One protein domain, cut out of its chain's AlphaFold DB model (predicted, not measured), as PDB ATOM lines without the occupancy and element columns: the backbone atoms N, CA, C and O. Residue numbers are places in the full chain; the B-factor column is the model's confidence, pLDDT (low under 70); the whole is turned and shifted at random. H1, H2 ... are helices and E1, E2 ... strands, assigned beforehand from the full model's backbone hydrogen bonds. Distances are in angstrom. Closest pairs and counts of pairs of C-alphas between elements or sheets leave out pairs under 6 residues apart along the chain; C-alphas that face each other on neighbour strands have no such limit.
ATOM      1  N   ARG A  71      25.904   3.166 -30.671       93.81
ATOM      2  CA  ARG A  71      25.158   1.903 -30.677       93.81
ATOM      3  C   ARG A  71      23.722   2.049 -31.188       93.81
ATOM      4  O   ARG A  71      23.198   1.107 -31.788       93.81
ATOM      5  N   GLU A  72      23.053   3.155 -30.877       95.00
ATOM      6  CA  GLU A  72      21.706   3.443 -31.388       95.00
ATOM      7  C   GLU A  72      21.757   3.704 -32.888       95.00
ATOM      8  O   GLU A  72      20.975   3.119 -33.639       95.00
ATOM      9  N   PHE A  73      22.757   4.473 -33.316       95.38
ATOM     10  CA  PHE A  73      23.022   4.755 -34.714       95.38
ATOM     11  C   PHE A  73      23.264   3.477 -35.537       95.38
ATOM     12  O   PHE A  73      22.529   3.182 -36.481       95.38
ATOM     13  N   GLU A  74      24.213   2.634 -35.118       95.75
ATOM     14  CA  GLU A  74      24.510   1.354 -35.777       95.75
ATOM     15  C   GLU A  74      23.311   0.391 -35.800       95.75
ATOM     16  O   GLU A  74      23.186  -0.455 -36.691       95.75
ATOM     17  N   ARG A  75      22.412   0.483 -34.811       96.06
ATOM     18  CA  ARG A  75      21.183  -0.316 -34.802       96.06
ATOM     19  C   ARG A  75      20.216   0.143 -35.886       96.06
ATOM     20  O   ARG A  75      19.724  -0.718 -36.607       96.06
ATOM     21  N   ALA A  76      19.967   1.443 -36.021       95.62
ATOM     22  CA  ALA A  76      19.026   1.942 -37.024       95.62
ATOM     23  C   ALA A  76      19.459   1.574 -38.444       95.62
ATOM     24  O   ALA A  76      18.648   1.078 -39.220       95.62
ATOM     25  N   PHE A  77      20.749   1.706 -38.760       94.56
ATOM     26  CA  PHE A  77      21.261   1.321 -40.078       94.56
ATOM     27  C   PHE A  77      21.136  -0.180 -40.335       94.56
ATOM     28  O   PHE A  77      20.754  -0.599 -41.427       94.56
ATOM     29  N   ARG A  78      21.376  -1.013 -39.317       96.06
ATOM     30  CA  ARG A  78      21.117  -2.454 -39.419       96.06
ATOM     31  C   ARG A  78      19.642  -2.749 -39.691       96.06
ATOM     32  O   ARG A  78      19.342  -3.579 -40.547       96.06
ATOM     33  N   ASP A  79      18.741  -2.079 -38.978       96.62
ATOM     34  CA  ASP A  79      17.292  -2.252 -39.122       96.62
ATOM     35  C   ASP A  79      16.791  -1.732 -40.485       96.62
ATOM     36  O   ASP A  79      15.862  -2.306 -41.058       96.62
ATOM     37  N   ALA A  80      17.472  -0.738 -41.063       94.94
ATOM     38  CA  ALA A  80      17.271  -0.245 -42.428       94.94
ATOM     39  C   ALA A  80      17.870  -1.158 -43.520       94.94
ATOM     40  O   ALA A  80      17.732  -0.875 -44.709       94.94
ATOM     41  N   GLY A  81      18.510  -2.273 -43.148       95.00
ATOM     42  CA  GLY A  81      19.014  -3.283 -44.082       95.00
ATOM     43  C   GLY A  81      20.487  -3.140 -44.473       95.00
ATOM     44  O   GLY A  81      20.954  -3.897 -45.326       95.00
ATOM     45  N   PHE A  82      21.240  -2.232 -43.847       95.50
ATOM     46  CA  PHE A  82      22.680  -2.131 -44.075       95.50
ATOM     47  C   PHE A  82      23.417  -3.336 -43.479       95.50
ATOM     48  O   PHE A  82      23.133  -3.812 -42.376       95.50
ATOM     49  N   THR A  83      24.427  -3.806 -44.205       96.31
ATOM     50  CA  THR A  83      25.352  -4.851 -43.764       96.31
ATOM     51  C   THR A  83      26.638  -4.222 -43.244       96.31
ATOM     52  O   THR A  83      27.280  -3.455 -43.957       96.31
ATOM     53  N   ALA A  84      27.025  -4.583 -42.020       96.38
ATOM     54  CA  ALA A  84      28.261  -4.128 -41.394       96.38
ATOM     55  C   ALA A  84      29.446  -5.057 -41.707       96.38
ATOM     56  O   ALA A  84      29.338  -6.281 -41.568       96.38
ATOM     57  N   TYR A  85      30.589  -4.462 -42.030       95.62
ATOM     58  CA  TYR A  85      31.884  -5.113 -42.194       95.62
ATOM     59  C   TYR A  85      32.904  -4.413 -41.299       95.62
ATOM     60  O   TYR A  85      33.217  -3.246 -41.513       95.62
ATOM     61  N   ALA A  86      33.431  -5.122 -40.305       96.19
ATOM     62  CA  ALA A  86      34.430  -4.555 -39.407       96.19
ATOM     63  C   ALA A  86      35.709  -4.168 -40.166       96.19
ATOM     64  O   ALA A  86      36.165  -4.910 -41.046       96.19
ATOM     65  N   PHE A  87      36.316  -3.043 -39.786       92.69
ATOM     66  CA  PHE A  87      37.657  -2.696 -40.245       92.69
ATOM     67  C   PHE A  87      38.669  -3.766 -39.836       92.69
ATOM     68  O   PHE A  87      38.548  -4.409 -38.792       92.69
ATOM     69  N   SER A  88      39.716  -3.945 -40.643       90.62
ATOM     70  CA  SER A  88      40.751  -4.948 -40.366       90.62
ATOM     71  C   SER A  88      41.544  -4.675 -39.087       90.62
ATOM     72  O   SER A  88      42.123  -5.600 -38.523       90.62
ATOM     73  N   ASP A  89      41.601  -3.418 -38.649       90.38
ATOM     74  CA  ASP A  89      42.240  -3.005 -37.397       90.38
ATOM     75  C   ASP A  89      41.279  -3.005 -36.195       90.38
ATOM     76  O   ASP A  89      41.720  -2.803 -35.065       90.38
ATOM     77  N   GLY A  90      39.992  -3.286 -36.429       91.62
ATOM     78  CA  GLY A  90      38.957  -3.358 -35.405       91.62
ATOM     79  C   GLY A  90      38.494  -2.011 -34.855       91.62
ATOM     80  O   GLY A  90      37.859  -2.024 -33.812       91.62
ATOM     81  N   THR A  91      38.804  -0.889 -35.513       94.31
ATOM     82  CA  THR A  91      38.507   0.471 -35.010       94.31
ATOM     83  C   THR A  91      37.140   1.026 -35.429       94.31
ATOM     84  O   THR A  91      36.863   2.212 -35.236       94.31
ATOM     85  N   GLY A  92      36.300   0.198 -36.051       95.94
ATOM     86  CA  GLY A  92      35.036   0.636 -36.628       95.94
ATOM     87  C   GLY A  92      34.439  -0.346 -37.632       95.94
ATOM     88  O   GLY A  92      34.907  -1.484 -37.778       95.94
ATOM     89  N   ASN A  93      33.401   0.102 -38.336       96.69
ATOM     90  CA  ASN A  93      32.656  -0.676 -39.319       96.69
ATOM     91  C   ASN A  93      32.391   0.125 -40.601       96.69
ATOM     92  O   ASN A  93      32.089   1.314 -40.555       96.69
ATOM     93  N   ILE A  94      32.403  -0.571 -41.737       95.88
ATOM     94  CA  ILE A  94      31.824  -0.125 -43.008       95.88
ATOM     95  C   ILE A  94      30.401  -0.667 -43.091       95.88
ATOM     96  O   ILE A  94      30.180  -1.865 -42.918       95.88
ATOM     97  N   TRP A  95      29.449   0.189 -43.413       96.25
ATOM     98  CA  TRP A  95      28.041  -0.121 -43.571       96.25
ATOM     99  C   TRP A  95      27.644   0.042 -45.029       96.25
ATOM    100  O   TRP A  95      27.797   1.113 -45.616       96.25
ATOM    101  N   VAL A  96      27.119  -1.037 -45.603       93.12
ATOM    102  CA  VAL A  96      26.810  -1.133 -47.032       93.12
ATOM    103  C   VAL A  96      25.357  -1.544 -47.220       93.12
ATOM    104  O   VAL A  96      24.935  -2.553 -46.653       93.12
ATOM    105  N   LEU A  97      24.607  -0.800 -48.031       88.62
ATOM    106  CA  LEU A  97      23.229  -1.139 -48.394       88.62
ATOM    107  C   LEU A  97      23.176  -1.858 -49.748       88.62
ATOM    108  O   LEU A  97      23.059  -3.080 -49.810       88.62
ATOM    109  N   ASP A  98      23.287  -1.097 -50.834       83.06
ATOM    110  CA  ASP A  98      23.101  -1.550 -52.213       83.06
ATOM    111  C   ASP A  98      24.320  -1.242 -53.096       83.06
ATOM    112  O   ASP A  98      24.757  -2.087 -53.883       83.06
ATOM    113  N   ASN A  99      24.910  -0.058 -52.927       82.31
ATOM    114  CA  ASN A  99      26.102   0.379 -53.629       82.31
ATOM    115  C   ASN A  99      27.329   0.306 -52.713       82.31
ATOM    116  O   ASN A  99      27.478   1.097 -51.791       82.31
ATOM    117  N   VAL A 100      28.253  -0.604 -53.022       82.44
ATOM    118  CA  VAL A 100      29.485  -0.848 -52.242       82.44
ATOM    119  C   VAL A 100      30.501   0.306 -52.252       82.44
ATOM    120  O   VAL A 100      31.574   0.183 -51.662       82.44
ATOM    121  N   PHE A 101      30.212   1.389 -52.973       82.88
ATOM    122  CA  PHE A 101      31.014   2.613 -52.965       82.88
ATOM    123  C   PHE A 101      30.350   3.762 -52.221       82.88
ATOM    124  O   PHE A 101      31.023   4.732 -51.907       82.88
ATOM    125  N   GLU A 102      29.047   3.684 -51.968       91.56
ATOM    126  CA  GLU A 102      28.348   4.689 -51.172       91.56
ATOM    127  C   GLU A 102      28.166   4.134 -49.773       91.56
ATOM    128  O   GLU A 102      27.098   3.641 -49.393       91.56
ATOM    129  N   ASN A 103      29.289   4.123 -49.071       92.38
ATOM    130  CA  ASN A 103      29.412   3.503 -47.775       92.38
ATOM    131  C   ASN A 103      29.121   4.515 -46.679       92.38
ATOM    132  O   ASN A 103      29.298   5.721 -46.835       92.38
ATOM    133  N   MET A 104      28.737   3.985 -45.531       95.62
ATOM    134  CA  MET A 104      28.820   4.718 -44.285       95.62
ATOM    135  C   MET A 104      29.877   4.067 -43.401       95.62
ATOM    136  O   MET A 104      30.008   2.846 -43.382       95.62
ATOM    137  N   TYR A 105      30.617   4.863 -42.654       96.62
ATOM    138  CA  TYR A 105      31.651   4.405 -41.743       96.62
ATOM    139  C   TYR A 105      31.271   4.820 -40.335       96.62
ATOM    140  O   TYR A 105      30.835   5.947 -40.108       96.62
ATOM    141  N   THR A 106      31.428   3.903 -39.392       97.56
ATOM    142  CA  THR A 106      31.352   4.199 -37.964       97.56
ATOM    143  C   THR A 106      32.701   3.905 -37.344       97.56
ATOM    144  O   THR A 106      33.308   2.878 -37.644       97.56
ATOM    145  N   TYR A 107      33.175   4.802 -36.487       96.88
ATOM    146  CA  TYR A 107      34.451   4.672 -35.795       96.88
ATOM    147  C   TYR A 107      34.222   4.557 -34.290       96.88
ATOM    148  O   TYR A 107      33.356   5.226 -33.729       96.88
ATOM    149  N   ASP A 108      35.072   3.789 -33.609       94.50
ATOM    150  CA  ASP A 108      35.066   3.666 -32.143       94.50
ATOM    151  C   ASP A 108      35.313   5.009 -31.428       94.50
ATOM    152  O   ASP A 108      35.100   5.130 -30.224       94.50
ATOM    153  N   SER A 109      35.777   6.028 -32.159       93.69
ATOM    154  CA  SER A 109      35.909   7.411 -31.691       93.69
ATOM    155  C   SER A 109      34.582   8.174 -31.615       93.69
ATOM    156  O   SER A 109      34.593   9.328 -31.197       93.69
ATOM    157  N   GLY A 110      33.471   7.571 -32.049       94.69
ATOM    158  CA  GLY A 110      32.159   8.209 -32.149       94.69
ATOM    159  C   GLY A 110      31.902   8.909 -33.479       94.69
ATOM    160  O   GLY A 110      30.778   9.334 -33.723       94.69
ATOM    161  N   TRP A 111      32.899   9.026 -34.358       96.25
ATOM    162  CA  TRP A 111      32.684   9.621 -35.675       96.25
ATOM    163  C   TRP A 111      31.871   8.701 -36.582       96.25
ATOM    164  O   TRP A 111      32.056   7.480 -36.606       96.25
ATOM    165  N   VAL A 112      30.995   9.327 -37.355       97.44
ATOM    166  CA  VAL A 112      30.262   8.729 -38.461       97.44
ATOM    167  C   VAL A 112      30.625   9.484 -39.729       97.44
ATOM    168  O   VAL A 112      30.678  10.710 -39.708       97.44
ATOM    169  N   GLU A 113      30.840   8.769 -40.828       97.50
ATOM    170  CA  GLU A 113      31.038   9.342 -42.163       97.50
ATOM    171  C   GLU A 113      30.033   8.704 -43.123       97.50
ATOM    172  O   GLU A 113      29.901   7.484 -43.158       97.50
ATOM    173  N   ILE A 114      29.309   9.510 -43.892       97.69
ATOM    174  CA  ILE A 114      28.370   9.059 -44.920       97.69
ATOM    175  C   ILE A 114      28.917   9.517 -46.268       97.69
ATOM    176  O   ILE A 114      28.980  10.715 -46.536       97.69
ATOM    177  N   GLU A 115      29.289   8.570 -47.126       96.75
ATOM    178  CA  GLU A 115      29.823   8.832 -48.461       96.75
ATOM    179  C   GLU A 115      28.794   8.475 -49.537       96.75
ATOM    180  O   GLU A 115      28.256   7.367 -49.579       96.75
ATOM    181  N   VAL A 116      28.562   9.394 -50.478       97.00
ATOM    182  CA  VAL A 116      27.813   9.122 -51.716       97.00
ATOM    183  C   VAL A 116      28.625   9.542 -52.937       97.00
ATOM    184  O   VAL A 116      29.505  10.396 -52.844       97.00
ATOM    185  N   LEU A 117      28.360   8.980 -54.120       95.38
ATOM    186  CA  LEU A 117      29.080   9.392 -55.328       95.38
ATOM    187  C   LEU A 117      28.761  10.856 -55.666       95.38
ATOM    188  O   LEU A 117      27.595  11.250 -55.741       95.38
ATOM    189  N   ASN A 118      29.791  11.666 -55.948       97.25
ATOM    190  CA  ASN A 118      29.641  13.102 -56.218       97.25
ATOM    191  C   ASN A 118      29.120  13.403 -57.640       97.25
ATOM    192  O   ASN A 118      29.758  14.061 -58.465       97.25
ATOM    193  N   SER A 119      27.921  12.919 -57.938       95.69
ATOM    194  CA  SER A 119      27.154  13.287 -59.122       95.69
ATOM    195  C   SER A 119      26.285  14.502 -58.803       95.69
ATOM    196  O   SER A 119      25.375  14.417 -57.983       95.69
ATOM    197  N   LEU A 120      26.487  15.619 -59.512       96.12
ATOM    198  CA  LEU A 120      25.678  16.843 -59.339       96.12
ATOM    199  C   LEU A 120      24.168  16.632 -59.539       96.12
ATOM    200  O   LEU A 120      23.383  17.508 -59.200       96.12
ATOM    201  N   LYS A 121      23.769  15.509 -60.142       96.88
ATOM    202  CA  LYS A 121      22.368  15.180 -60.406       96.88
ATOM    203  C   LYS A 121      21.711  14.355 -59.309       96.88
ATOM    204  O   LYS A 121      20.494  14.365 -59.251       96.88
ATOM    205  N   THR A 122      22.487  13.591 -58.543       96.50
ATOM    206  CA  THR A 122      21.948  12.528 -57.674       96.50
ATOM    207  C   THR A 122      22.539  12.526 -56.269       96.50
ATOM    208  O   THR A 122      22.004  11.844 -55.408       96.50
ATOM    209  N   ARG A 123      23.619  13.279 -56.003       96.62
ATOM    210  CA  ARG A 123      24.298  13.260 -54.695       96.62
ATOM    211  C   ARG A 123      23.382  13.665 -53.538       96.62
ATOM    212  O   ARG A 123      23.443  13.038 -52.493       96.62
ATOM    213  N   LEU A 124      22.523  14.670 -53.737       98.38
ATOM    214  CA  LEU A 124      21.593  15.119 -52.697       98.38
ATOM    215  C   LEU A 124      20.515  14.066 -52.434       98.38
ATOM    216  O   LEU A 124      20.329  13.691 -51.288       98.38
ATOM    217  N   ASP A 125      19.907  13.505 -53.482       97.88
ATOM    218  CA  ASP A 125      18.918  12.425 -53.344       97.88
ATOM    219  C   ASP A 125      19.507  11.196 -52.639       97.88
ATOM    220  O   ASP A 125      18.850  10.549 -51.829       97.88
ATOM    221  N   HIS A 126      20.756  10.850 -52.957       96.12
ATOM    222  CA  HIS A 126      21.440   9.724 -52.331       96.12
ATOM    223  C   HIS A 126      21.762  10.020 -50.865       96.12
ATOM    224  O   HIS A 126      21.581   9.132 -50.036       96.12
ATOM    225  N   MET A 127      22.218  11.232 -50.535       97.75
ATOM    226  CA  MET A 127      22.467  11.630 -49.147       97.75
ATOM    227  C   MET A 127      21.167  11.631 -48.334       97.75
ATOM    228  O   MET A 127      21.131  11.076 -47.239       97.75
ATOM    229  N   GLU A 128      20.079  12.146 -48.909       98.00
ATOM    230  CA  GLU A 128      18.766  12.185 -48.261       98.00
ATOM    231  C   GLU A 128      18.267  10.786 -47.885       98.00
ATOM    232  O   GLU A 128      17.824  10.583 -46.763       98.00
ATOM    233  N   GLN A 129      18.455   9.780 -48.746       95.56
ATOM    234  CA  GLN A 129      18.110   8.387 -48.409       95.56
ATOM    235  C   GLN A 129      18.828   7.869 -47.150       95.56
ATOM    236  O   GLN A 129      18.330   6.958 -46.490       95.56
ATOM    237  N   ARG A 130      20.010   8.407 -46.815       95.06
ATOM    238  CA  ARG A 130      20.724   8.055 -45.578       95.06
ATOM    239  C   ARG A 130      20.223   8.886 -44.400       95.06
ATOM    240  O   ARG A 130      20.105   8.344 -43.306       95.06
ATOM    241  N   PHE A 131      19.874  10.153 -44.621       97.62
ATOM    242  CA  PHE A 131      19.245  10.996 -43.603       97.62
ATOM    243  C   PHE A 131      17.859  10.493 -43.186       97.62
ATOM    244  O   PHE A 131      17.552  10.524 -42.000       97.62
ATOM    245  N   GLU A 132      17.069   9.920 -44.095       97.00
ATOM    246  CA  GLU A 132      15.770   9.313 -43.759       97.00
ATOM    247  C   GLU A 132      15.896   8.182 -42.716       97.00
ATOM    248  O   GLU A 132      15.015   7.997 -41.880       97.00
ATOM    249  N   VAL A 133      17.017   7.447 -42.696       95.06
ATOM    250  CA  VAL A 133      17.297   6.425 -41.663       95.06
ATOM    251  C   VAL A 133      17.536   7.060 -40.284       95.06
ATOM    252  O   VAL A 133      17.343   6.420 -39.249       95.06
ATOM    253  N   MET A 134      17.966   8.321 -40.265       95.56
ATOM    254  CA  MET A 134      18.331   9.080 -39.071       95.56
ATOM    255  C   MET A 134      17.170   9.905 -38.496       95.56
ATOM    256  O   MET A 134      17.275  10.349 -37.352       95.56
ATOM    257  N   ASP A 135      16.064  10.080 -39.227       96.19
ATOM    258  CA  ASP A 135      14.946  10.945 -38.814       96.19
ATOM    259  C   ASP A 135      14.311  10.536 -37.477       96.19
ATOM    260  O   ASP A 135      13.926  11.392 -36.683       96.19
ATOM    261  N   ASP A 136      14.251   9.233 -37.192       92.19
ATOM    262  CA  ASP A 136      13.725   8.713 -35.923       92.19
ATOM    263  C   ASP A 136      14.784   8.661 -34.804       92.19
ATOM    264  O   ASP A 136      14.453   8.403 -33.642       92.19
ATOM    265  N   LEU A 137      16.063   8.867 -35.137       93.50
ATOM    266  CA  LEU A 137      17.171   8.824 -34.183       93.50
ATOM    267  C   LEU A 137      17.468  10.188 -33.574       93.50
ATOM    268  O   LEU A 137      17.702  10.289 -32.370       93.50
ATOM    269  N   PHE A 138      17.503  11.223 -34.405       93.88
ATOM    270  CA  PHE A 138      17.938  12.547 -33.987       93.88
ATOM    271  C   PHE A 138      16.755  13.481 -33.722       93.88
ATOM    272  O   PHE A 138      15.658  13.283 -34.244       93.88
ATOM    273  N   PRO A 139      16.955  14.546 -32.925       92.62
ATOM    274  CA  PRO A 139      15.968  15.612 -32.822       92.62
ATOM    275  C   PRO A 139      15.646  16.207 -34.202       92.62
ATOM    276  O   PRO A 139      16.561  16.490 -34.973       92.62
ATOM    277  N   ALA A 140      14.363  16.467 -34.475       93.31
ATOM    278  CA  ALA A 140      13.918  17.047 -35.746       93.31
ATOM    279  C   ALA A 140      14.667  18.346 -36.091       93.31
ATOM    280  O   ALA A 140      15.168  18.485 -37.200       93.31
ATOM    281  N   ASP A 141      14.855  19.235 -35.108       92.94
ATOM    282  CA  ASP A 141      15.599  20.485 -35.295       92.94
ATOM    283  C   ASP A 141      17.049  20.250 -35.765       92.94
ATOM    284  O   ASP A 141      17.580  21.043 -36.536       92.94
ATOM    285  N   PHE A 142      17.708  19.170 -35.318       94.19
ATOM    286  CA  PHE A 142      19.045  18.821 -35.811       94.19
ATOM    287  C   PHE A 142      18.987  18.360 -37.266       94.19
ATOM    288  O   PHE A 142      19.776  18.832 -38.077       94.19
ATOM    289  N   MET A 143      18.055  17.464 -37.596       97.62
ATOM    290  CA  MET A 143      17.925  16.919 -38.947       97.62
ATOM    291  C   MET A 143      17.539  17.990 -39.975       97.62
ATOM    292  O   MET A 143      18.067  17.982 -41.086       97.62
ATOM    293  N   ASP A 144      16.676  18.938 -39.602       98.00
ATOM    294  CA  ASP A 144      16.307  20.078 -40.447       98.00
ATOM    295  C   ASP A 144      17.525  20.971 -40.734       98.00
ATOM    296  O   ASP A 144      17.814  21.281 -41.891       98.00
ATOM    297  N   LEU A 145      18.291  21.328 -39.694       98.25
ATOM    298  CA  LEU A 145      19.501  22.145 -39.845       98.25
ATOM    299  C   LEU A 145      20.610  21.414 -40.617       98.25
ATOM    300  O   LEU A 145      21.322  22.036 -41.402       98.25
ATOM    301  N   LEU A 146      20.758  20.101 -40.420       98.31
ATOM    302  CA  LEU A 146      21.728  19.284 -41.149       98.31
ATOM    303  C   LEU A 146      21.417  19.271 -42.650       98.31
ATOM    304  O   LEU A 146      22.330  19.409 -43.464       98.31
ATOM    305  N   ARG A 147      20.139  19.137 -43.022       98.62
ATOM    306  CA  ARG A 147      19.694  19.185 -44.422       98.62
ATOM    307  C   ARG A 147      19.921  20.556 -45.048       98.62
ATOM    308  O   ARG A 147      20.439  20.617 -46.160       98.62
ATOM    309  N   GLU A 148      19.603  21.636 -44.333       98.62
ATOM    310  CA  GLU A 148      19.867  23.008 -44.792       98.62
ATOM    311  C   GLU A 148      21.368  23.227 -45.045       98.62
ATOM    312  O   GLU A 148      21.764  23.607 -46.149       98.62
ATOM    313  N   ALA A 149      22.221  22.882 -44.074       98.62
ATOM    314  CA  ALA A 149      23.674  22.997 -44.202       98.62
ATOM    315  C   ALA A 149      24.239  22.129 -45.345       98.62
ATOM    316  O   ALA A 149      25.127  22.555 -46.089       98.62
ATOM    317  N   ASN A 150      23.693  20.926 -45.535       98.69
ATOM    318  CA  ASN A 150      24.047  20.029 -46.633       98.69
ATOM    319  C   ASN A 150      23.715  20.637 -48.010       98.69
ATOM    320  O   ASN A 150      24.556  20.631 -48.917       98.69
ATOM    321  N   GLU A 151      22.514  21.198 -48.177       98.56
ATOM    322  CA  GLU A 151      22.116  21.887 -49.410       98.56
ATOM    323  C   GLU A 151      22.999  23.109 -49.693       98.56
ATOM    324  O   GLU A 151      23.498  23.269 -50.817       98.56
ATOM    325  N   ASP A 152      23.265  23.921 -48.668       98.50
ATOM    326  CA  ASP A 152      24.144  25.086 -48.759       98.50
ATOM    327  C   ASP A 152      25.559  24.678 -49.179       98.50
ATOM    328  O   ASP A 152      26.100  25.205 -50.160       98.50
ATOM    329  N   TYR A 153      26.142  23.673 -48.514       98.50
ATOM    330  CA  TYR A 153      27.454  23.143 -48.869       98.50
ATOM    331  C   TYR A 153      27.480  22.617 -50.307       98.50
ATOM    332  O   TYR A 153      28.397  22.948 -51.071       98.50
ATOM    333  N   ALA A 154      26.460  21.859 -50.728       98.31
ATOM    334  CA  ALA A 154      26.350  21.373 -52.101       98.31
ATOM    335  C   ALA A 154      26.331  22.517 -53.128       98.31
ATOM    336  O   ALA A 154      26.886  22.359 -54.220       98.31
ATOM    337  N   GLY A 155      25.754  23.673 -52.787       97.81
ATOM    338  CA  GLY A 155      25.792  24.886 -53.607       97.81
ATOM    339  C   GLY A 155      27.200  25.465 -53.810       97.81
ATOM    340  O   GLY A 155      27.439  26.171 -54.794       97.81
ATOM    341  N   THR A 156      28.152  25.141 -52.930       97.00
ATOM    342  CA  THR A 156      29.534  25.651 -52.985       97.00
ATOM    343  C   THR A 156      30.506  24.758 -53.762       97.00
ATOM    344  O   THR A 156      31.554  25.241 -54.204       97.00
ATOM    345  N   VAL A 157      30.181  23.475 -53.968       97.62
ATOM    346  CA  VAL A 157      31.109  22.482 -54.542       97.62
ATOM    347  C   VAL A 157      30.651  21.889 -55.877       97.62
ATOM    348  O   VAL A 157      29.490  21.529 -56.088       97.62
ATOM    349  N   GLY A 158      31.611  21.732 -56.795       96.38
ATOM    350  CA  GLY A 158      31.406  21.145 -58.120       96.38
ATOM    351  C   GLY A 158      31.520  19.614 -58.161       96.38
ATOM    352  O   GLY A 158      31.561  18.937 -57.138       96.38
ATOM    353  N   ALA A 159      31.580  19.063 -59.380       94.12
ATOM    354  CA  ALA A 159      31.718  17.618 -59.618       94.12
ATOM    355  C   ALA A 159      33.141  17.082 -59.356       94.12
ATOM    356  O   ALA A 159      33.341  15.881 -59.211       94.12
ATOM    357  N   GLY A 160      34.139  17.966 -59.348       93.56
ATOM    358  CA  GLY A 160      35.540  17.622 -59.129       93.56
ATOM    359  C   GLY A 160      36.108  18.343 -57.916       93.56
ATOM    360  O   GLY A 160      35.529  19.316 -57.434       93.56
ATOM    361  N   VAL A 161      37.270  17.883 -57.467       93.12
ATOM    362  CA  VAL A 161      38.002  18.499 -56.359       93.12
ATOM    363  C   VAL A 161      38.906  19.627 -56.841       93.12
ATOM    364  O   VAL A 161      39.496  19.559 -57.923       93.12
ATOM    365  N   THR A 162      39.022  20.683 -56.038       89.12
ATOM    366  CA  THR A 162      39.929  21.809 -56.300       89.12
ATOM    367  C   THR A 162      40.569  22.293 -55.003       89.12
ATOM    368  O   THR A 162      40.056  22.059 -53.913       89.12
ATOM    369  N   GLY A 163      41.700  22.989 -55.110       89.88
ATOM    370  CA  GLY A 163      42.377  23.569 -53.952       89.88
ATOM    371  C   GLY A 163      43.341  22.611 -53.252       89.88
ATOM    372  O   GLY A 163      43.940  21.732 -53.874       89.88
ATOM    373  N   LYS A 164      43.566  22.860 -51.957       92.50
ATOM    374  CA  LYS A 164      44.554  22.143 -51.146       92.50
ATOM    375  C   LYS A 164      43.931  20.874 -50.564       92.50
ATOM    376  O   LYS A 164      42.892  20.954 -49.921       92.50
ATOM    377  N   ALA A 165      44.619  19.750 -50.746       94.50
ATOM    378  CA  ALA A 165      44.303  18.494 -50.078       94.50
ATOM    379  C   ALA A 165      44.474  18.614 -48.554       94.50
ATOM    380  O   ALA A 165      45.477  19.162 -48.077       94.50
ATOM    381  N   VAL A 166      43.514  18.069 -47.817       95.56
ATOM    382  CA  VAL A 166      43.526  17.876 -46.365       95.56
ATOM    383  C   VAL A 166      43.667  16.380 -46.087       95.56
ATOM    384  O   VAL A 166      43.126  15.562 -46.830       95.56
ATOM    385  N   ASP A 167      44.468  16.048 -45.076       91.50
ATOM    386  CA  ASP A 167      44.795  14.681 -44.653       91.50
ATOM    387  C   ASP A 167      45.114  13.718 -45.807       91.50
ATOM    388  O   ASP A 167      44.473  12.680 -45.970       91.50
ATOM    389  N   PRO A 168      46.114  14.055 -46.648       92.94
ATOM    390  CA  PRO A 168      46.480  13.202 -47.761       92.94
ATOM    391  C   PRO A 168      47.020  11.862 -47.258       92.94
ATOM    392  O   PRO A 168      47.976  11.804 -46.479       92.94
ATOM    393  N   TYR A 169      46.447  10.785 -47.776       91.62
ATOM    394  CA  TYR A 169      46.924   9.427 -47.594       91.62
ATOM    395  C   TYR A 169      47.547   8.905 -48.887       91.62
ATOM    396  O   TYR A 169      46.982   9.034 -49.973       91.62
ATOM    397  N   GLY A 170      48.702   8.254 -48.750       87.81
ATOM    398  CA  GLY A 170      49.401   7.617 -49.857       87.81
ATOM    399  C   GLY A 170      49.949   8.594 -50.918       87.81
ATOM    400  O   GLY A 170      49.983   9.808 -50.709       87.81
ATOM    401  N   PRO A 171      50.436   8.065 -52.055       81.75
ATOM    402  CA  PRO A 171      50.669   6.644 -52.300       81.75
ATOM    403  C   PRO A 171      51.800   6.099 -51.423       81.75
ATOM    404  O   PRO A 171      52.892   6.667 -51.355       81.75
ATOM    405  N   ASN A 172      51.544   4.977 -50.749       82.25
ATOM    406  CA  ASN A 172      52.526   4.350 -49.868       82.25
ATOM    407  C   ASN A 172      53.574   3.569 -50.666       82.25
ATOM    408  O   ASN A 172      53.284   2.943 -51.688       82.25
ATOM    409  N   ALA A 173      54.817   3.575 -50.181       74.19
ATOM    410  CA  ALA A 173      55.877   2.780 -50.785       74.19
ATOM    411  C   ALA A 173      55.522   1.284 -50.719       74.19
ATOM    412  O   ALA A 173      55.261   0.751 -49.644       74.19
ATOM    413  N   GLY A 174      55.530   0.609 -51.870       76.88
ATOM    414  CA  GLY A 174      55.182  -0.811 -51.976       76.88
ATOM    415  C   GLY A 174      53.702  -1.091 -52.235       76.88
ATOM    416  O   GLY A 174      53.364  -2.240 -52.510       76.88
ATOM    417  N   ASP A 175      52.836  -0.072 -52.231       81.06
ATOM    418  CA  ASP A 175      51.476  -0.240 -52.730       81.06
ATOM    419  C   ASP A 175      51.501  -0.401 -54.254       81.06
ATOM    420  O   ASP A 175      51.820   0.521 -55.012       81.06
ATOM    421  N   PHE A 176      51.162  -1.611 -54.692       82.19
ATOM    422  CA  PHE A 176      51.108  -1.982 -56.097       82.19
ATOM    423  C   PHE A 176      50.122  -1.112 -56.888       82.19
ATOM    424  O   PHE A 176      50.383  -0.802 -58.049       82.19
ATOM    425  N   TRP A 177      49.040  -0.664 -56.248       82.06
ATOM    426  CA  TRP A 177      47.968   0.119 -56.865       82.06
ATOM    427  C   TRP A 177      48.176   1.630 -56.749       82.06
ATOM    428  O   TRP A 177      47.404   2.398 -57.331       82.06
ATOM    429  N   LYS A 178      49.222   2.059 -56.023       88.50
ATOM    430  CA  LYS A 178      49.533   3.464 -55.710       88.50
ATOM    431  C   LYS A 178      48.269   4.249 -55.348       88.50
ATOM    432  O   LYS A 178      48.019   5.317 -55.914       88.50
ATOM    433  N   TYR A 179      47.459   3.664 -54.474       90.94
ATOM    434  CA  TYR A 179      46.247   4.264 -53.958       90.94
ATOM    435  C   TYR A 179      46.594   5.542 -53.207       90.94
ATOM    436  O   TYR A 179      47.535   5.580 -52.410       90.94
ATOM    437  N   GLN A 180      45.826   6.587 -53.471       94.19
ATOM    438  CA  GLN A 180      45.903   7.834 -52.735       94.19
ATOM    439  C   GLN A 180      44.503   8.370 -52.478       94.19
ATOM    440  O   GLN A 180      43.610   8.213 -53.318       94.19
ATOM    441  N   SER A 181      44.336   9.041 -51.347       95.25
ATOM    442  CA  SER A 181      43.096   9.720 -51.001       95.25
ATOM    443  C   SER A 181      43.355  11.015 -50.246       95.25
ATOM    444  O   SER A 181      44.440  11.218 -49.703       95.25
ATOM    445  N   ALA A 182      42.386  11.923 -50.269       97.19
ATOM    446  CA  ALA A 182      42.429  13.167 -49.508       97.19
ATOM    447  C   ALA A 182      41.048  13.821 -49.450       97.19
ATOM    448  O   ALA A 182      40.230  13.643 -50.358       97.19
ATOM    449  N   TYR A 183      40.843  14.662 -48.442       97.50
ATOM    450  CA  TYR A 183      39.687  15.545 -48.364       97.50
ATOM    451  C   TYR A 183      39.958  16.868 -49.076       97.50
ATOM    452  O   TYR A 183      41.056  17.431 -49.021       97.50
ATOM    453  N   TYR A 184      38.935  17.386 -49.741       98.12
ATOM    454  CA  TYR A 184      38.943  18.680 -50.407       98.12
ATOM    455  C   TYR A 184      37.688  19.452 -50.043       98.12
ATOM    456  O   TYR A 184      36.664  18.868 -49.699       98.12
ATOM    457  N   ASN A 185      37.769  20.779 -50.163       96.94
ATOM    458  CA  ASN A 185      36.634  21.663 -49.913       96.94
ATOM    459  C   ASN A 185      35.991  21.412 -48.535       96.94
ATOM    460  O   ASN A 185      34.774  21.423 -48.427       96.94
ATOM    461  N   VAL A 186      36.805  21.151 -47.509       97.19
ATOM    462  CA  VAL A 186      36.323  20.835 -46.159       97.19
ATOM    463  C   VAL A 186      35.634  22.056 -45.545       97.19
ATOM    464  O   VAL A 186      36.216  23.145 -45.529       97.19
ATOM    465  N   SER A 187      34.418  21.860 -45.042       97.31
ATOM    466  CA  SER A 187      33.657  22.808 -44.228       97.31
ATOM    467  C   SER A 187      33.283  22.122 -42.923       97.31
ATOM    468  O   SER A 187      32.812  20.991 -42.947       97.31
ATOM    469  N   GLU A 188      33.503  22.789 -41.799       97.19
ATOM    470  CA  GLU A 188      33.203  22.267 -40.467       97.19
ATOM    471  C   GLU A 188      32.350  23.282 -39.717       97.19
ATOM    472  O   GLU A 188      32.628  24.486 -39.752       97.19
ATOM    473  N   GLU A 189      31.322  22.800 -39.030       96.44
ATOM    474  CA  GLU A 189      30.426  23.616 -38.221       96.44
ATOM    475  C   GLU A 189      29.783  22.800 -37.097       96.44
ATOM    476  O   GLU A 189      29.828  21.573 -37.093       96.44
ATOM    477  N   THR A 190      29.183  23.486 -36.125       95.31
ATOM    478  CA  THR A 190      28.446  22.837 -35.037       95.31
ATOM    479  C   THR A 190      26.946  23.007 -35.264       95.31
ATOM    480  O   THR A 190      26.439  24.130 -35.214       95.31
ATOM    481  N   ILE A 191      26.224  21.899 -35.441       94.19
ATOM    482  CA  ILE A 191      24.775  21.872 -35.683       94.19
ATOM    483  C   ILE A 191      24.081  21.240 -34.482       94.19
ATOM    484  O   ILE A 191      24.306  20.078 -34.164       94.19
ATOM    485  N   ALA A 192      23.251  22.016 -33.782       90.56
ATOM    486  CA  ALA A 192      22.507  21.575 -32.595       90.56
ATOM    487  C   ALA A 192      23.353  20.819 -31.536       90.56
ATOM    488  O   ALA A 192      22.836  19.969 -30.815       90.56
ATOM    489  N   GLY A 193      24.644  21.153 -31.421       88.62
ATOM    490  CA  GLY A 193      25.580  20.536 -30.472       88.62
ATOM    491  C   GLY A 193      26.434  19.394 -31.034       88.62
ATOM    492  O   GLY A 193      27.327  18.938 -30.328       88.62
ATOM    493  N   TYR A 194      26.212  18.983 -32.282       91.62
ATOM    494  CA  TYR A 194      27.035  18.004 -32.988       91.62
ATOM    495  C   TYR A 194      28.084  18.718 -33.838       91.62
ATOM    496  O   TYR A 194      27.757  19.673 -34.543       91.62
ATOM    497  N   ASP A 195      29.327  18.246 -33.800       94.50
ATOM    498  CA  ASP A 195      30.354  18.677 -34.749       94.50
ATOM    499  C   ASP A 195      30.113  17.970 -36.083       94.50
ATOM    500  O   ASP A 195      30.075  16.739 -36.127       94.50
ATOM    501  N   VAL A 196      29.928  18.746 -37.151       97.94
ATOM    502  CA  VAL A 196      29.595  18.275 -38.499       97.94
ATOM    503  C   VAL A 196      30.663  18.743 -39.483       97.94
ATOM    504  O   VAL A 196      31.088  19.899 -39.461       97.94
ATOM    505  N   ARG A 197      31.087  17.843 -40.370       98.25
ATOM    506  CA  ARG A 197      32.021  18.097 -41.465       98.25
ATOM    507  C   ARG A 197      31.361  17.757 -42.796       98.25
ATOM    508  O   ARG A 197      30.821  16.672 -42.972       98.25
ATOM    509  N   PHE A 198      31.509  18.654 -43.757       98.50
ATOM    510  CA  PHE A 198      31.173  18.442 -45.155       98.50
ATOM    511  C   PHE A 198      32.449  18.455 -45.993       98.50
ATOM    512  O   PHE A 198      33.296  19.341 -45.830       98.50
ATOM    513  N   ALA A 199      32.609  17.489 -46.893       98.25
ATOM    514  CA  ALA A 199      33.807  17.393 -47.719       98.25
ATOM    515  C   ALA A 199      33.538  16.754 -49.086       98.25
ATOM    516  O   ALA A 199      32.564  16.031 -49.302       98.25
ATOM    517  N   LEU A 200      34.466  16.984 -50.017       98.38
ATOM    518  CA  LEU A 200      34.663  16.096 -51.153       98.38
ATOM    519  C   LEU A 200      35.818  15.147 -50.840       98.38
ATOM    520  O   LEU A 200      36.969  15.585 -50.748       98.38
ATOM    521  N   PHE A 201      35.529  13.856 -50.723       97.38
ATOM    522  CA  PHE A 201      36.549  12.839 -50.518       97.38
ATOM    523  C   PHE A 201      37.025  12.280 -51.857       97.38
ATOM    524  O   PHE A 201      36.273  11.702 -52.643       97.38
ATOM    525  N   PHE A 202      38.296  12.509 -52.164       97.00
ATOM    526  CA  PHE A 202      38.926  12.059 -53.395       97.00
ATOM    527  C   PHE A 202      39.639  10.737 -53.162       97.00
ATOM    528  O   PHE A 202      40.449  10.632 -52.244       97.00
ATOM    529  N   GLN A 203      39.423   9.778 -54.057       94.25
ATOM    530  CA  GLN A 203      40.167   8.523 -54.098       94.25
ATOM    531  C   GLN A 203      40.719   8.305 -55.506       94.25
ATOM    532  O   GLN A 203      40.025   8.534 -56.498       94.25
ATOM    533  N   GLN A 204      41.964   7.849 -55.620       94.19
ATOM    534  CA  GLN A 204      42.579   7.535 -56.905       94.19
ATOM    535  C   GLN A 204      43.429   6.273 -56.830       94.19
ATOM    536  O   GLN A 204      44.260   6.108 -55.943       94.19
ATOM    537  N   TRP A 205      43.292   5.446 -57.862       92.75
ATOM    538  CA  TRP A 205      44.115   4.275 -58.117       92.75
ATOM    539  C   TRP A 205      44.926   4.484 -59.388       92.75
ATOM    540  O   TRP A 205      44.454   5.074 -60.365       92.75
ATOM    541  N   THR A 206      46.151   3.965 -59.397       93.94
ATOM    542  CA  THR A 206      46.981   3.906 -60.599       93.94
ATOM    543  C   THR A 206      47.176   2.450 -60.997       93.94
ATOM    544  O   THR A 206      47.921   1.714 -60.355       93.94
ATOM    545  N   CYS A 207      46.535   2.047 -62.090       92.12
ATOM    546  CA  CYS A 207      46.735   0.747 -62.702       92.12
ATOM    547  C   CYS A 207      48.189   0.606 -63.177       92.12
ATOM    548  O   CYS A 207      48.681   1.474 -63.916       92.12
ATOM    549  N   PRO A 208      48.896  -0.465 -62.786       91.44
ATOM    550  CA  PRO A 208      50.257  -0.696 -63.244       91.44
ATOM    551  C   PRO A 208      50.328  -0.837 -64.777       91.44
ATOM    552  O   PRO A 208      49.436  -1.443 -65.367       91.44
ATOM    553  N   PRO A 209      51.388  -0.337 -65.445       88.19
ATOM    554  CA  PRO A 209      51.434  -0.227 -66.911       88.19
ATOM    555  C   PRO A 209      51.279  -1.536 -67.701       88.19
ATOM    556  O   PRO A 209      50.967  -1.492 -68.887       88.19
ATOM    557  N   GLU A 210      51.526  -2.686 -67.071       91.31
ATOM    558  CA  GLU A 210      51.440  -4.015 -67.698       91.31
ATOM    559  C   GLU A 210      50.074  -4.697 -67.499       91.31
ATOM    560  O   GLU A 210      49.886  -5.835 -67.926       91.31
ATOM    561  N   TYR A 211      49.125  -4.021 -66.848       90.12
ATOM    562  CA  TYR A 211      47.841  -4.586 -66.445       90.12
ATOM    563  C   TYR A 211      46.678  -3.796 -67.051       90.12
ATOM    564  O   TYR A 211      46.778  -2.601 -67.328       90.12
ATOM    565  N   ILE A 212      45.550  -4.486 -67.226       90.25
ATOM    566  CA  ILE A 212      44.232  -3.862 -67.330       90.25
ATOM    567  C   ILE A 212      43.557  -4.112 -65.993       90.25
ATOM    568  O   ILE A 212      43.429  -5.257 -65.557       90.25
ATOM    569  N   CYS A 213      43.185  -3.033 -65.326       89.75
ATOM    570  CA  CYS A 213      42.599  -3.089 -64.004       89.75
ATOM    571  C   CYS A 213      41.086  -2.987 -64.118       89.75
ATOM    572  O   CYS A 213      40.577  -2.305 -65.001       89.75
ATOM    573  N   THR A 214      40.368  -3.653 -63.224       88.56
ATOM    574  CA  THR A 214      38.905  -3.667 -63.223       88.56
ATOM    575  C   THR A 214      38.375  -3.159 -61.898       88.56
ATOM    576  O   THR A 214      38.919  -3.521 -60.855       88.56
ATOM    577  N   PHE A 215      37.265  -2.428 -61.931       86.19
ATOM    578  CA  PHE A 215      36.399  -2.222 -60.773       86.19
ATOM    579  C   PHE A 215      35.189  -3.154 -60.893       86.19
ATOM    580  O   PHE A 215      34.228  -2.804 -61.586       86.19
ATOM    581  N   PRO A 216      35.198  -4.341 -60.250       79.94
ATOM    582  CA  PRO A 216      34.109  -5.309 -60.391       79.94
ATOM    583  C   PRO A 216      32.753  -4.702 -60.038       79.94
ATOM    584  O   PRO A 216      31.761  -4.870 -60.746       79.94
ATOM    585  N   SER A 217      32.764  -3.887 -58.992       74.25
ATOM    586  CA  SER A 217      31.609  -3.203 -58.439       74.25
ATOM    587  C   SER A 217      31.073  -2.046 -59.303       74.25
ATOM    588  O   SER A 217      29.955  -1.604 -59.079       74.25
ATOM    589  N   PHE A 218      31.809  -1.585 -60.326       75.56
ATOM    590  CA  PHE A 218      31.323  -0.637 -61.348       75.56
ATOM    591  C   PHE A 218      30.999  -1.365 -62.657       75.56
ATOM    592  O   PHE A 218      31.434  -0.972 -63.737       75.56
ATOM    593  N   GLY A 219      30.274  -2.484 -62.576       78.75
ATOM    594  CA  GLY A 219      29.924  -3.277 -63.759       78.75
ATOM    595  C   GLY A 219      31.148  -3.838 -64.489       78.75
ATOM    596  O   GLY A 219      31.128  -3.947 -65.712       78.75
ATOM    597  N   ASN A 220      32.207  -4.175 -63.743       84.38
ATOM    598  CA  ASN A 220      33.506  -4.597 -64.274       84.38
ATOM    599  C   ASN A 220      34.142  -3.576 -65.233       84.38
ATOM    600  O   ASN A 220      34.761  -3.963 -66.221       84.38
ATOM    601  N   GLN A 221      33.995  -2.277 -64.958       86.69
ATOM    602  CA  GLN A 221      34.681  -1.246 -65.735       86.69
ATOM    603  C   GLN A 221      36.194  -1.465 -65.716       86.69
ATOM    604  O   GLN A 221      36.807  -1.576 -64.653       86.69
ATOM    605  N   GLU A 222      36.776  -1.512 -66.910       92.38
ATOM    606  CA  GLU A 222      38.211  -1.630 -67.132       92.38
ATOM    607  C   GLU A 222      38.865  -0.249 -67.220       92.38
ATOM    608  O   GLU A 222      38.309   0.683 -67.805       92.38
ATOM    609  N   PHE A 223      40.078  -0.122 -66.687       92.44
ATOM    610  CA  PHE A 223      40.891   1.078 -66.822       92.44
ATOM    611  C   PHE A 223      42.380   0.754 -66.970       92.44
ATOM    612  O   PHE A 223      42.898  -0.237 -66.454       92.44
ATOM    613  N   SER A 224      43.074   1.648 -67.670       92.62
ATOM    614  CA  SER A 224      44.533   1.696 -67.780       92.62
ATOM    615  C   SER A 224      45.010   3.086 -67.364       92.62
ATOM    616  O   SER A 224      44.382   4.078 -67.736       92.62
ATOM    617  N   GLY A 225      46.124   3.186 -66.638       93.19
ATOM    618  CA  GLY A 225      46.596   4.464 -66.103       93.19
ATOM    619  C   GLY A 225      45.904   4.817 -64.789       93.19
ATOM    620  O   GLY A 225      45.989   4.045 -63.844       93.19
ATOM    621  N   GLN A 226      45.260   5.979 -64.695       94.06
ATOM    622  CA  GLN A 226      44.635   6.448 -63.454       94.06
ATOM    623  C   GLN A 226      43.114   6.368 -63.534       94.06
ATOM    624  O   GLN A 226      42.527   6.711 -64.559       94.06
ATOM    625  N   ALA A 227      42.497   5.962 -62.431       93.69
ATOM    626  CA  ALA A 227      41.069   6.102 -62.206       93.69
ATOM    627  C   ALA A 227      40.852   6.796 -60.868       93.69
ATOM    628  O   ALA A 227      41.518   6.469 -59.884       93.69
ATOM    629  N   SER A 228      39.939   7.758 -60.847       93.69
ATOM    630  CA  SER A 228      39.602   8.515 -59.653       93.69
ATOM    631  C   SER A 228      38.103   8.575 -59.439       93.69
ATOM    632  O   SER A 228      37.315   8.586 -60.385       93.69
ATOM    633  N   PHE A 229      37.740   8.648 -58.168       94.25
ATOM    634  CA  PHE A 229      36.386   8.832 -57.692       94.25
ATOM    635  C   PHE A 229      36.371  10.038 -56.765       94.25
ATOM    636  O   PHE A 229      37.349  10.329 -56.071       94.25
ATOM    637  N   VAL A 230      35.262  10.763 -56.807       96.94
ATOM    638  CA  VAL A 230      34.980  11.845 -55.875       96.94
ATOM    639  C   VAL A 230      33.694  11.466 -55.174       96.94
ATOM    640  O   VAL A 230      32.670  11.256 -55.829       96.94
ATOM    641  N   PHE A 231      33.769  11.375 -53.859       97.31
ATOM    642  CA  PHE A 231      32.640  11.165 -52.979       97.31
ATOM    643  C   PHE A 231      32.242  12.504 -52.371       97.31
ATOM    644  O   PHE A 231      33.083  13.373 -52.141       97.31
ATOM    645  N   TYR A 232      30.944  12.691 -52.205       98.38
ATOM    646  CA  TYR A 232      30.363  13.777 -51.443       98.38
ATOM    647  C   TYR A 232      30.077  13.220 -50.050       98.38
ATOM    648  O   TYR A 232      29.388  12.205 -49.933       98.38
ATOM    649  N   GLU A 233      30.663  13.839 -49.033       98.31
ATOM    650  CA  GLU A 233      30.682  13.308 -47.678       98.31
ATOM    651  C   GLU A 233      30.037  14.270 -46.688       98.31
ATOM    652  O   GLU A 233      30.300  15.478 -46.716       98.31
ATOM    653  N   VAL A 234      29.258  13.688 -45.778       98.62
ATOM    654  CA  VAL A 234      28.813  14.315 -44.534       98.62
ATOM    655  C   VAL A 234      29.304  13.448 -43.383       98.62
ATOM    656  O   VAL A 234      29.046  12.247 -43.359       98.62
ATOM    657  N   ALA A 235      30.001  14.046 -42.425       98.06
ATOM    658  CA  ALA A 235      30.506  13.368 -41.244       98.06
ATOM    659  C   ALA A 235      30.094  14.108 -39.975       98.06
ATOM    660  O   ALA A 235      29.989  15.331 -39.983       98.06
ATOM    661  N   PHE A 236      29.867  13.388 -38.880       96.88
ATOM    662  CA  PHE A 236      29.522  13.996 -37.596       96.88
ATOM    663  C   PHE A 236      29.952  13.137 -36.406       96.88
ATOM    664  O   PHE A 236      30.060  11.914 -36.508       96.88
ATOM    665  N   GLY A 237      30.214  13.790 -35.273       94.81
ATOM    666  CA  GLY A 237      30.594  13.131 -34.022       94.81
ATOM    667  C   GLY A 237      29.387  12.762 -33.158       94.81
ATOM    668  O   GLY A 237      28.542  13.608 -32.882       94.81
ATOM    669  N   LEU A 238      29.326  11.512 -32.701       91.81
ATOM    670  CA  LEU A 238      28.361  11.007 -31.720       91.81
ATOM    671  C   LEU A 238      28.946  10.981 -30.306       91.81
ATOM    672  O   LEU A 238      30.158  11.093 -30.115       91.81
TER     673      LEU A 238
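What this domain is: This is residues 71 to 238 of the 240 residues of an uncharacterized protein of Chloroflexi bacterium RBG_13_60_9 (UniProt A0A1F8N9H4). One twisted, curled sheet of eight strands makes a wall with three helices, H1, H2 and H3, in a layer over one face and the other face bare. The long strands E7 and E10 run past the helices to one end, where the small hairpin E8 and E9 lies. The 168 printed residues hold three named helices and ten named strands, in the order H1 E1 E2 E3 E4 H2 H3 E5 E6 E7 E8 E9 E10, of mixed class. The antiparallel sheet runs E1 E2 E3 E4 E10 E7 E6 E5. The whole is compact, radius of gyration of the C-alphas 16.6 A, yet elongated, spanning 54 by 32 by 28 A.

How they stand to each other: E1, residues 83 to 86, E2, 92 to 96, E3, 104 to 107, and E4, 111 to 117, form a meander, each strand the antiparallel neighbour of the one before; N 85 and O 94 are 2.8 A apart, N 95 and O 104 2.7 A, and N 105 and O 113 2.8 A, within hydrogen-bond range. E5, residues 166 to 169, E6, 180 to 191, and E7, 194 to 206, form another, with N 166 and O 183 at 2.8 A and N 191 and O 194 at 2.8 A. E10, residues 226 to 237, is an inner strand, the antiparallel neighbour of E4 and of E7: N 114 and O 234 of E4 and E10 are 2.8 A apart, N 197 and O 235 of E7 and E10 2.8 A. H3, residues 140 to 156, is over E7 at a height over the sheet of 8.8 A, slantwise at 37 degrees on the local plane. H2, residues 123 to 134, on the same face as H3, is over E4 at 9.5 A. H2 and H3, a helical hairpin, touch, closest C-alphas Leu 124 and Glu 151, 7.5 A, at a shallow tilt of 14 degrees, opposite ways. H1, residues 71 to 79, is over E2 at 9.6 A and touches H2 at residues 133 to 134 alone, closest C-alphas Phe 77 and Val 133, 6.7 A. H1 and H3 have every O i to N i+4 pair within hydrogen-bond range; H2 has 5 of 8.

Where its parts are: H1 begins at C-alpha 71 (25.158, 1.903, -30.677). H3 is 24.8 A long, E6 30.6 A, E7 36.9 A and E10 33.3 A; E6 bends by 61 degrees at residue 185, E10 by 52 degrees at 234. E8, residues 213 to 215, and E9, 221 to 223, form a hairpin, N 223 and O 213 2.8 A apart. E10 ends at C-alpha 237 (30.594, 13.131, -34.022).

The domain as a whole: The two farthest C-alphas, Asp 141 and Glu 210, are 54.2 A apart. The printed part has no cut, no link is long, and no printed residue is under 70 in pLDDT; its mean is 93.5.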